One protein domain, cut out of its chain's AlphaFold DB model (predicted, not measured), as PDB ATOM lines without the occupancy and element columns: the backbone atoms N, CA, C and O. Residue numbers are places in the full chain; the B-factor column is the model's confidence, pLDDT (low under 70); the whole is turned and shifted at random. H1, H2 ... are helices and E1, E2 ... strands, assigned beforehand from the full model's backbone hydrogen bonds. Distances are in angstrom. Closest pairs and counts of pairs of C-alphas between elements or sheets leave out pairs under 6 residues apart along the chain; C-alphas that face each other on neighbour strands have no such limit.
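This is residues 242 to 315 of the 315 residues of the protein "Ribonuclease" of Korarchaeum cryptofilum (strain OPF8) (UniProt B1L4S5). A small parallel sheet of E1 and E2 lies along one side of four helices; H4, the longest, packs on H1 and H2, with H3 beside H1. The printed part has 74 residues, with named elements in the order H1, H2, E1, H3, H4, E2, mostly helix. It is compact, radius of gyration of the C-alphas 11.9 A, spanning 38 by 20 by 17 A.

E1, residues 269 to 271, and E2, residues 302 to 304, are parallel at 20 degrees; N 270 and O 302 are 2.8 A apart. H3, residues 274 to 279, and H4, residues 283 to 297, join them in a strand-helix-strand unit, parallel strands linked through helices, its crossover right-handed. H4 touches H1, residues 247 to 251, closest C-alphas Ile 251 and Gly 285, 4.4 A. H4 touches H2, residues 254 to 260, closest C-alphas Ser 256 and Lys 291, 6.7 A. Every helix O i to N i+4 pair is within hydrogen-bond range.

H4 spans 21.4 A. C-alpha 247 is at (-1.145, 24.962, -42.443), C-alpha 304 at (-7.543, 30.959, -29.915).

The printed part has no cut. Residues 309 and 311 to 315 are under pLDDT 70.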
ATOM      1  N   TYR A 242      -3.064  22.437 -25.124       90.06
ATOM      2  CA  TYR A 242      -2.969  23.252 -26.332       90.06
ATOM      3  C   TYR A 242      -2.400  22.479 -27.514       90.06
ATOM      4  O   TYR A 242      -1.516  21.638 -27.346       90.06
ATOM      5  N   VAL A 243      -2.863  22.827 -28.714       91.94
ATOM      6  CA  VAL A 243      -2.316  22.347 -29.988       91.94
ATOM      7  C   VAL A 243      -2.135  23.530 -30.930       91.94
ATOM      8  O   VAL A 243      -3.044  24.340 -31.096       91.94
ATOM      9  N   VAL A 244      -0.971  23.609 -31.574       92.75
ATOM     10  CA  VAL A 244      -0.686  24.576 -32.641       92.75
ATOM     11  C   VAL A 244      -0.546  23.794 -33.951       92.75
ATOM     12  O   VAL A 244       0.505  23.191 -34.174       92.75
ATOM     13  N   PRO A 245      -1.591  23.711 -34.793       93.25
ATOM     14  CA  PRO A 245      -1.496  23.019 -36.067       93.25
ATOM     15  C   PRO A 245      -0.713  23.852 -37.083       93.25
ATOM     16  O   PRO A 245      -0.792  25.081 -37.096       93.25
ATOM     17  N   ASP A 246      -0.001  23.170 -37.976       92.56
ATOM     18  CA  ASP A 246       0.525  23.800 -39.183       92.56
ATOM     19  C   ASP A 246      -0.571  23.966 -40.255       92.56
ATOM     20  O   ASP A 246      -1.681  23.427 -40.164       92.56
ATOM     21  N   THR A 247      -0.243  24.701 -41.315       93.88
ATOM     22  CA  THR A 247      -1.145  24.962 -42.443       93.88
ATOM     23  C   THR A 247      -1.624  23.678 -43.133       93.88
ATOM     24  O   THR A 247      -2.777  23.602 -43.563       93.88
ATOM     25  N   ASN A 248      -0.793  22.634 -43.216       93.81
ATOM     26  CA  ASN A 248      -1.172  21.372 -43.857       93.81
ATOM     27  C   ASN A 248      -2.225  20.609 -43.048       93.81
ATOM     28  O   ASN A 248      -3.148  20.041 -43.639       93.81
ATOM     29  N   ILE A 249      -2.106  20.602 -41.717       93.00
ATOM     30  CA  ILE A 249      -3.087  20.008 -40.802       93.00
ATOM     31  C   ILE A 249      -4.454  20.679 -40.979       93.00
ATOM     32  O   ILE A 249      -5.460  19.975 -41.110       93.00
ATOM     33  N   VAL A 250      -4.477  22.015 -41.081       95.19
ATOM     34  CA  VAL A 250      -5.706  22.790 -41.323       95.19
ATOM     35  C   VAL A 250      -6.286  22.490 -42.709       95.19
ATOM     36  O   VAL A 250      -7.442  22.095 -42.825       95.19
ATOM     37  N   ILE A 251      -5.494  22.588 -43.784       95.06
ATOM     38  CA  ILE A 251      -5.983  22.361 -45.160       95.06
ATOM     39  C   ILE A 251      -6.532  20.939 -45.359       95.06
ATOM     40  O   ILE A 251      -7.456  20.729 -46.151       95.06
ATOM     41  N   ARG A 252      -5.964  19.941 -44.673       93.75
ATOM     42  CA  ARG A 252      -6.407  18.537 -44.760       93.75
ATOM     43  C   ARG A 252      -7.621  18.223 -43.879       93.75
ATOM     44  O   ARG A 252      -8.184  17.130 -44.024       93.75
ATOM     45  N   GLY A 253      -8.018  19.150 -43.012       93.81
ATOM     46  CA  GLY A 253      -9.115  18.993 -42.063       93.81
ATOM     47  C   GLY A 253      -8.890  17.861 -41.066       93.81
ATOM     48  O   GLY A 253      -9.784  17.055 -40.834       93.81
ATOM     49  N   VAL A 254      -7.655  17.702 -40.581       92.75
ATOM     50  CA  VAL A 254      -7.284  16.566 -39.716       92.75
ATOM     51  C   VAL A 254      -8.002  16.638 -38.369       92.75
ATOM     52  O   VAL A 254      -8.415  15.603 -37.856       92.75
ATOM     53  N   ILE A 255      -8.162  17.843 -37.816       93.94
ATOM     54  CA  ILE A 255      -8.731  18.043 -36.481       93.94
ATOM     55  C   ILE A 255     -10.234  17.760 -36.499       93.94
ATOM     56  O   ILE A 255     -10.698  16.951 -35.699       93.94
ATOM     57  N   SER A 256     -10.993  18.359 -37.427       94.00
ATOM     58  CA  SER A 256     -12.441  18.106 -37.507       94.00
ATOM     59  C   SER A 256     -12.763  16.634 -37.777       94.00
ATOM     60  O   SER A 256     -13.624  16.069 -37.110       94.00
ATOM     61  N   LYS A 257     -12.011  15.976 -38.671       91.81
ATOM     62  CA  LYS A 257     -12.176  14.541 -38.958       91.81
ATOM     63  C   LYS A 257     -11.898  13.654 -37.749       91.81
ATOM     64  O   LYS A 257     -12.618  12.684 -37.550       91.81
ATOM     65  N   ASP A 258     -10.870  13.961 -36.957       92.44
ATOM     66  CA  ASP A 258     -10.616  13.229 -35.712       92.44
ATOM     67  C   ASP A 258     -11.746  13.444 -34.696       92.44
ATOM     68  O   ASP A 258     -12.198  12.484 -34.078       92.44
ATOM     69  N   LEU A 259     -12.255  14.672 -34.559       90.94
ATOM     70  CA  LEU A 259     -13.374  14.985 -33.661       90.94
ATOM     71  C   LEU A 259     -14.687  14.305 -34.082       90.94
ATOM     72  O   LEU A 259     -15.551  14.066 -33.237       90.94
ATOM     73  N   GLU A 260     -14.847  13.977 -35.361       87.12
ATOM     74  CA  GLU A 260     -15.952  13.162 -35.881       87.12
ATOM     75  C   GLU A 260     -15.751  11.651 -35.608       87.12
ATOM     76  O   GLU A 260     -16.723  10.901 -35.660       87.12
ATOM     77  N   SER A 261     -14.531  11.193 -35.279       85.06
ATOM     78  CA  SER A 261     -14.221   9.775 -35.029       85.06
ATOM     79  C   SER A 261     -13.699   9.485 -33.617       85.06
ATOM     80  O   SER A 261     -14.463   9.114 -32.732       85.06
ATOM     81  N   SER A 262     -12.394   9.628 -33.402       84.81
ATOM     82  CA  SER A 262     -11.652   9.165 -32.221       84.81
ATOM     83  C   SER A 262     -11.469  10.225 -31.150       84.81
ATOM     84  O   SER A 262     -11.003   9.905 -30.060       84.81
ATOM     85  N   ARG A 263     -11.817  11.477 -31.467       89.50
ATOM     86  CA  ARG A 263     -11.908  12.596 -30.524       89.50
ATOM     87  C   ARG A 263     -10.611  12.853 -29.760       89.50
ATOM     88  O   ARG A 263     -10.620  13.369 -28.642       89.50
ATOM     89  N   PHE A 264      -9.467  12.562 -30.376       91.88
ATOM     90  CA  PHE A 264      -8.170  12.859 -29.786       91.88
ATOM     91  C   PHE A 264      -8.074  14.348 -29.418       91.88
ATOM     92  O   PHE A 264      -7.670  14.691 -28.305       91.88
ATOM     93  N   PHE A 265      -8.514  15.246 -30.302       93.19
ATOM     94  CA  PHE A 265      -8.424  16.690 -30.088       93.19
ATOM     95  C   PHE A 265      -9.507  17.284 -29.164       93.19
ATOM     96  O   PHE A 265      -9.443  18.472 -28.856       93.19
ATOM     97  N   GLU A 266     -10.468  16.503 -28.666       92.25
ATOM     98  CA  GLU A 266     -11.621  17.031 -27.913       92.25
ATOM     99  C   GLU A 266     -11.234  17.630 -26.551       92.25
ATOM    100  O   GLU A 266     -10.667  16.967 -25.703       92.25
ATOM    101  N   GLY A 267     -11.514  18.905 -26.302       91.44
ATOM    102  CA  GLY A 267     -11.097  19.595 -25.075       91.44
ATOM    103  C   GLY A 267      -9.660  20.135 -25.102       91.44
ATOM    104  O   GLY A 267      -9.225  20.754 -24.128       91.44
ATOM    105  N   PHE A 268      -8.917  19.973 -26.206       94.00
ATOM    106  CA  PHE A 268      -7.749  20.827 -26.452       94.00
ATOM    107  C   PHE A 268      -8.192  22.234 -26.856       94.00
ATOM    108  O   PHE A 268      -9.228  22.420 -27.496       94.00
ATOM    109  N   THR A 269      -7.354  23.219 -26.550       94.19
ATOM    110  CA  THR A 269      -7.425  24.545 -27.160       94.19
ATOM    111  C   THR A 269      -6.542  24.583 -28.402       94.19
ATOM    112  O   THR A 269      -5.323  24.412 -28.327       94.19
ATOM    113  N   ILE A 270      -7.160  24.792 -29.560       95.81
ATOM    114  CA  ILE A 270      -6.469  24.929 -30.837       95.81
ATOM    115  C   ILE A 270      -6.052  26.390 -30.999       95.81
ATOM    116  O   ILE A 270      -6.890  27.288 -31.071       95.81
ATOM    117  N   ILE A 271      -4.747  26.635 -31.061       94.88
ATOM    118  CA  ILE A 271      -4.191  27.966 -31.296       94.88
ATOM    119  C   ILE A 271      -3.910  28.093 -32.789       94.88
ATOM    120  O   ILE A 271      -3.103  27.343 -33.331       94.88
ATOM    121  N   LEU A 272      -4.538  29.062 -33.448       94.50
ATOM    122  CA  LEU A 272      -4.374  29.364 -34.868       94.50
ATOM    123  C   LEU A 272      -3.619  30.689 -35.056       94.50
ATOM    124  O   LEU A 272      -4.241  31.763 -35.125       94.50
ATOM    125  N   PRO A 273      -2.274  30.650 -35.163       93.88
ATOM    126  CA  PRO A 273      -1.474  31.830 -35.460       93.88
ATOM    127  C   PRO A 273      -1.962  32.544 -36.720       93.88
ATOM    128  O   PRO A 273      -2.477  31.928 -37.654       93.88
ATOM    129  N   ASN A 274      -1.764  33.859 -36.771       91.69
ATOM    130  CA  ASN A 274      -2.111  34.663 -37.942       91.69
ATOM    131  C   ASN A 274      -1.485  34.128 -39.247       91.69
ATOM    132  O   ASN A 274      -2.156  34.161 -40.275       91.69
ATOM    133  N   VAL A 275      -0.250  33.606 -39.209       92.56
ATOM    134  CA  VAL A 275       0.432  33.011 -40.376       92.56
ATOM    135  C   VAL A 275      -0.328  31.795 -40.899       92.56
ATOM    136  O   VAL A 275      -0.695  31.773 -42.069       92.56
ATOM    137  N   VAL A 276      -0.676  30.848 -40.022       93.50
ATOM    138  CA  VAL A 276      -1.457  29.654 -40.386       93.50
ATOM    139  C   VAL A 276      -2.811  30.050 -40.973       93.50
ATOM    140  O   VAL A 276      -3.217  29.520 -42.003       93.50
ATOM    141  N   ARG A 277      -3.497  31.032 -40.370       93.50
ATOM    142  CA  ARG A 277      -4.783  31.534 -40.887       93.50
ATOM    143  C   ARG A 277      -4.653  32.173 -42.270       93.50
ATOM    144  O   ARG A 277      -5.524  31.960 -43.104       93.50
ATOM    145  N   LYS A 278      -3.576  32.928 -42.519       92.44
ATOM    146  CA  LYS A 278      -3.295  33.555 -43.820       92.44
ATOM    147  C   LYS A 278      -2.988  32.514 -44.894       92.44
ATOM    148  O   LYS A 278      -3.526  32.586 -45.989       92.44
ATOM    149  N   GLU A 279      -2.134  31.542 -44.592       93.56
ATOM    150  CA  GLU A 279      -1.749  30.502 -45.551       93.56
ATOM    151  C   GLU A 279      -2.892  29.512 -45.830       93.56
ATOM    152  O   GLU A 279      -3.036  29.003 -46.945       93.56
ATOM    153  N   ALA A 280      -3.753  29.276 -44.838       92.75
ATOM    154  CA  ALA A 280      -4.961  28.474 -44.979       92.75
ATOM    155  C   ALA A 280      -6.136  29.240 -45.623       92.75
ATOM    156  O   ALA A 280      -7.226  28.677 -45.731       92.75
ATOM    157  N   ASP A 281      -5.949  30.477 -46.109       91.69
ATOM    158  CA  ASP A 281      -7.000  31.316 -46.718       91.69
ATOM    159  C   ASP A 281      -7.410  30.866 -48.142       91.69
ATOM    160  O   ASP A 281      -7.668  31.652 -49.052       91.69
ATOM    161  N   ASN A 282      -7.482  29.554 -48.358       93.38
ATOM    162  CA  ASN A 282      -7.989  28.914 -49.565       93.38
ATOM    163  C   ASN A 282      -9.316  28.192 -49.272       93.38
ATOM    164  O   ASN A 282      -9.739  28.074 -48.124       93.38
ATOM    165  N   LYS A 283      -9.988  27.676 -50.312       94.88
ATOM    166  CA  LYS A 283     -11.309  27.033 -50.173       94.88
ATOM    167  C   LYS A 283     -11.343  25.947 -49.088       94.88
ATOM    168  O   LYS A 283     -12.285  25.918 -48.306       94.88
ATOM    169  N   LYS A 284     -10.335  25.068 -49.036       94.94
ATOM    170  CA  LYS A 284     -10.293  23.950 -48.077       94.94
ATOM    171  C   LYS A 284      -9.981  24.428 -46.663       94.94
ATOM    172  O   LYS A 284     -10.642  24.002 -45.724       94.94
ATOM    173  N   GLY A 285      -9.017  25.334 -46.512       94.31
ATOM    174  CA  GLY A 285      -8.684  25.878 -45.199       94.31
ATOM    175  C   GLY A 285      -9.835  26.693 -44.604       94.31
ATOM    176  O   GLY A 285     -10.171  26.480 -43.447       94.31
ATOM    177  N   LYS A 286     -10.547  27.508 -45.398       94.44
ATOM    178  CA  LYS A 286     -11.773  28.201 -44.948       94.44
ATOM    179  C   LYS A 286     -12.846  27.245 -44.432       94.44
ATOM    180  O   LYS A 286     -13.489  27.547 -43.432       94.44
ATOM    181  N   GLN A 287     -13.032  26.106 -45.101       96.44
ATOM    182  CA  GLN A 287     -13.980  25.082 -44.660       96.44
ATOM    183  C   GLN A 287     -13.588  24.510 -43.296       96.44
ATOM    184  O   GLN A 287     -14.431  24.459 -42.405       96.44
ATOM    185  N   GLU A 288     -12.319  24.134 -43.104       96.75
ATOM    186  CA  GLU A 288     -11.858  23.630 -41.805       96.75
ATOM    187  C   GLU A 288     -11.952  24.697 -40.712       96.75
ATOM    188  O   GLU A 288     -12.449  24.418 -39.628       96.75
ATOM    189  N   LEU A 289     -11.528  25.932 -40.990       95.62
ATOM    190  CA  LEU A 289     -11.615  27.034 -40.031       95.62
ATOM    191  C   LEU A 289     -13.064  27.293 -39.590       95.62
ATOM    192  O   LEU A 289     -13.303  27.525 -38.407       95.62
ATOM    193  N   GLY A 290     -14.023  27.202 -40.519       96.12
ATOM    194  CA  GLY A 290     -15.452  27.264 -40.209       96.12
ATOM    195  C   GLY A 290     -15.898  26.132 -39.281       96.12
ATOM    196  O   GLY A 290     -16.514  26.402 -38.253       96.12
ATOM    197  N   LYS A 291     -15.505  24.885 -39.579       96.31
ATOM    198  CA  LYS A 291     -15.792  23.727 -38.716       96.31
ATOM    199  C   LYS A 291     -15.190  23.871 -37.318       96.31
ATOM    200  O   LYS A 291     -15.851  23.573 -36.332       96.31
ATOM    201  N   LEU A 292     -13.943  24.331 -37.205       96.50
ATOM    202  CA  LEU A 292     -13.299  24.539 -35.902       96.50
ATOM    203  C   LEU A 292     -14.010  25.625 -35.088       96.50
ATOM    204  O   LEU A 292     -14.156  25.473 -33.876       96.50
ATOM    205  N   ALA A 293     -14.481  26.692 -35.740       95.56
ATOM    206  CA  ALA A 293     -15.278  27.724 -35.085       95.56
ATOM    207  C   ALA A 293     -16.619  27.169 -34.577       95.56
ATOM    208  O   ALA A 293     -16.989  27.434 -33.435       95.56
ATOM    209  N   GLU A 294     -17.305  26.352 -35.379       94.94
ATOM    210  CA  GLU A 294     -18.540  25.671 -34.978       94.94
ATOM    211  C   GLU A 294     -18.304  24.749 -33.775       94.94
ATOM    212  O   GLU A 294     -18.946  24.917 -32.739       94.94
ATOM    213  N   LEU A 295     -17.319  23.847 -33.863       95.06
ATOM    214  CA  LEU A 295     -16.954  22.911 -32.793       95.06
ATOM    215  C   LEU A 295     -16.557  23.638 -31.501       95.06
ATOM    216  O   LEU A 295     -16.866  23.168 -30.405       95.06
ATOM    217  N   SER A 296     -15.900  24.795 -31.618       94.88
ATOM    218  CA  SER A 296     -15.581  25.637 -30.468       94.88
ATOM    219  C   SER A 296     -16.817  26.310 -29.871       94.88
ATOM    220  O   SER A 296     -16.955  26.340 -28.650       94.88
ATOM    221  N   SER A 297     -17.752  26.776 -30.707       93.31
ATOM    222  CA  SER A 297     -18.992  27.426 -30.254       93.31
ATOM    223  C   SER A 297     -19.900  26.503 -29.436       93.31
ATOM    224  O   SER A 297     -20.621  26.970 -28.561       93.31
ATOM    225  N   ILE A 298     -19.816  25.191 -29.677       92.50
ATOM    226  CA  ILE A 298     -20.521  24.159 -28.908       92.50
ATOM    227  C   ILE A 298     -19.633  23.520 -27.828       92.50
ATOM    228  O   ILE A 298     -20.004  22.506 -27.247       92.50
ATOM    229  N   GLY A 299     -18.450  24.076 -27.547       91.38
ATOM    230  CA  GLY A 299     -17.607  23.676 -26.417       91.38
ATOM    231  C   GLY A 299     -16.812  22.376 -26.580       91.38
ATOM    232  O   GLY A 299     -16.241  21.903 -25.593       91.38
ATOM    233  N   ARG A 300     -16.731  21.804 -27.792       92.81
ATOM    234  CA  ARG A 300     -15.939  20.583 -28.051       92.81
ATOM    235  C   ARG A 300     -14.436  20.835 -28.049       92.81
ATOM    236  O   ARG A 300     -13.668  19.935 -27.728       92.81
ATOM    237  N   ILE A 301     -14.005  22.044 -28.398       95.06
ATOM    238  CA  ILE A 301     -12.606  22.487 -28.351       95.06
ATOM    239  C   ILE A 301     -12.527  23.947 -27.897       95.06
ATOM    240  O   ILE A 301     -13.467  24.722 -28.083       95.06
ATOM    241  N   GLY A 302     -11.383  24.349 -27.352       94.19
ATOM    242  CA  GLY A 302     -11.023  25.763 -27.269       94.19
ATOM    243  C   GLY A 302     -10.483  26.251 -28.616       94.19
ATOM    244  O   GLY A 302      -9.876  25.475 -29.358       94.19
ATOM    245  N   LEU A 303     -10.665  27.531 -28.930       94.69
ATOM    246  CA  LEU A 303     -10.114  28.136 -30.140       94.69
ATOM    247  C   LEU A 303      -9.539  29.516 -29.830       94.69
ATOM    248  O   LEU A 303     -10.255  30.427 -29.424       94.69
ATOM    249  N   GLU A 304      -8.242  29.685 -30.072       93.38
ATOM    250  CA  GLU A 304      -7.543  30.959 -29.915       93.38
ATOM    251  C   GLU A 304      -6.936  31.392 -31.248       93.38
ATOM    252  O   GLU A 304      -6.269  30.619 -31.928       93.38
ATOM    253  N   CYS A 305      -7.129  32.654 -31.630       91.19
ATOM    254  CA  CYS A 305      -6.623  33.201 -32.892       91.19
ATOM    255  C   CYS A 305      -5.696  34.399 -32.637       91.19
ATOM    256  O   CYS A 305      -6.076  35.537 -32.928       91.19
ATOM    257  N   PRO A 306      -4.489  34.188 -32.075       86.69
ATOM    258  CA  PRO A 306      -3.593  35.284 -31.734       86.69
ATOM    259  C   PRO A 306      -3.124  36.050 -32.977       86.69
ATOM    260  O   PRO A 306      -2.938  35.497 -34.069       86.69
ATOM    261  N   GLY A 307      -2.905  37.351 -32.782       81.31
ATOM    262  CA  GLY A 307      -2.443  38.272 -33.817       81.31
ATOM    263  C   GLY A 307      -3.519  38.672 -34.832       81.31
ATOM    264  O   GLY A 307      -4.596  38.082 -34.933       81.31
ATOM    265  N   LYS A 308      -3.210  39.701 -35.618       76.00
ATOM    266  CA  LYS A 308      -4.033  40.154 -36.745       76.00
ATOM    267  C   LYS A 308      -3.451  39.631 -38.055       76.00
ATOM    268  O   LYS A 308      -2.228  39.581 -38.201       76.00
ATOM    269  N   VAL A 309      -4.312  39.229 -38.992       67.31
ATOM    270  CA  VAL A 309      -3.875  38.757 -40.321       67.31
ATOM    271  C   VAL A 309      -3.390  39.937 -41.161       67.31
ATOM    272  O   VAL A 309      -2.407  39.807 -41.887       67.31
ATOM    273  N   GLU A 310      -4.000  41.114 -40.982       70.75
ATOM    274  CA  GLU A 310      -3.626  42.349 -41.679       70.75
ATOM    275  C   GLU A 310      -2.198  42.816 -41.344       70.75
ATOM    276  O   GLU A 310      -1.609  43.578 -42.102       70.75
ATOM    277  N   GLY A 311      -1.624  42.345 -40.229       57.19
ATOM    278  CA  GLY A 311      -0.264  42.679 -39.791       57.19
ATOM    279  C   GLY A 311       0.849  41.841 -40.428       57.19
ATOM    280  O   GLY A 311       2.014  42.058 -40.108       57.19
ATOM    281  N   ILE A 312       0.528  40.870 -41.293       64.06
ATOM    282  CA  ILE A 312       1.542  40.045 -41.959       64.06
ATOM    283  C   ILE A 312       1.918  40.710 -43.278       64.06
ATOM    284  O   ILE A 312       1.153  40.618 -44.249       64.06
ATOM    285  N   SER A 313       3.110  41.311 -43.324       53.75
ATOM    286  CA  SER A 313       3.732  41.823 -44.549       53.75
ATOM    287  C   SER A 313       3.547  40.825 -45.694       53.75
ATOM    288  O   SER A 313       3.708  39.613 -45.519       53.75
ATOM    289  N   LYS A 314       3.122  41.310 -46.863       51.31
ATOM    290  CA  LYS A 314       3.157  40.496 -48.081       51.31
ATOM    291  C   LYS A 314       4.635  40.230 -48.371       51.31
ATOM    292  O   LYS A 314       5.362  41.184 -48.628       51.31
ATOM    293  N   ILE A 315       5.060  38.981 -48.195       46.62
ATOM    294  CA  ILE A 315       6.322  38.481 -48.746       46.62
ATOM    295  C   ILE A 315       6.099  38.303 -50.243       46.62
ATOM    296  O   ILE A 315       4.995  37.813 -50.592       46.62
TER     297      ILE A 315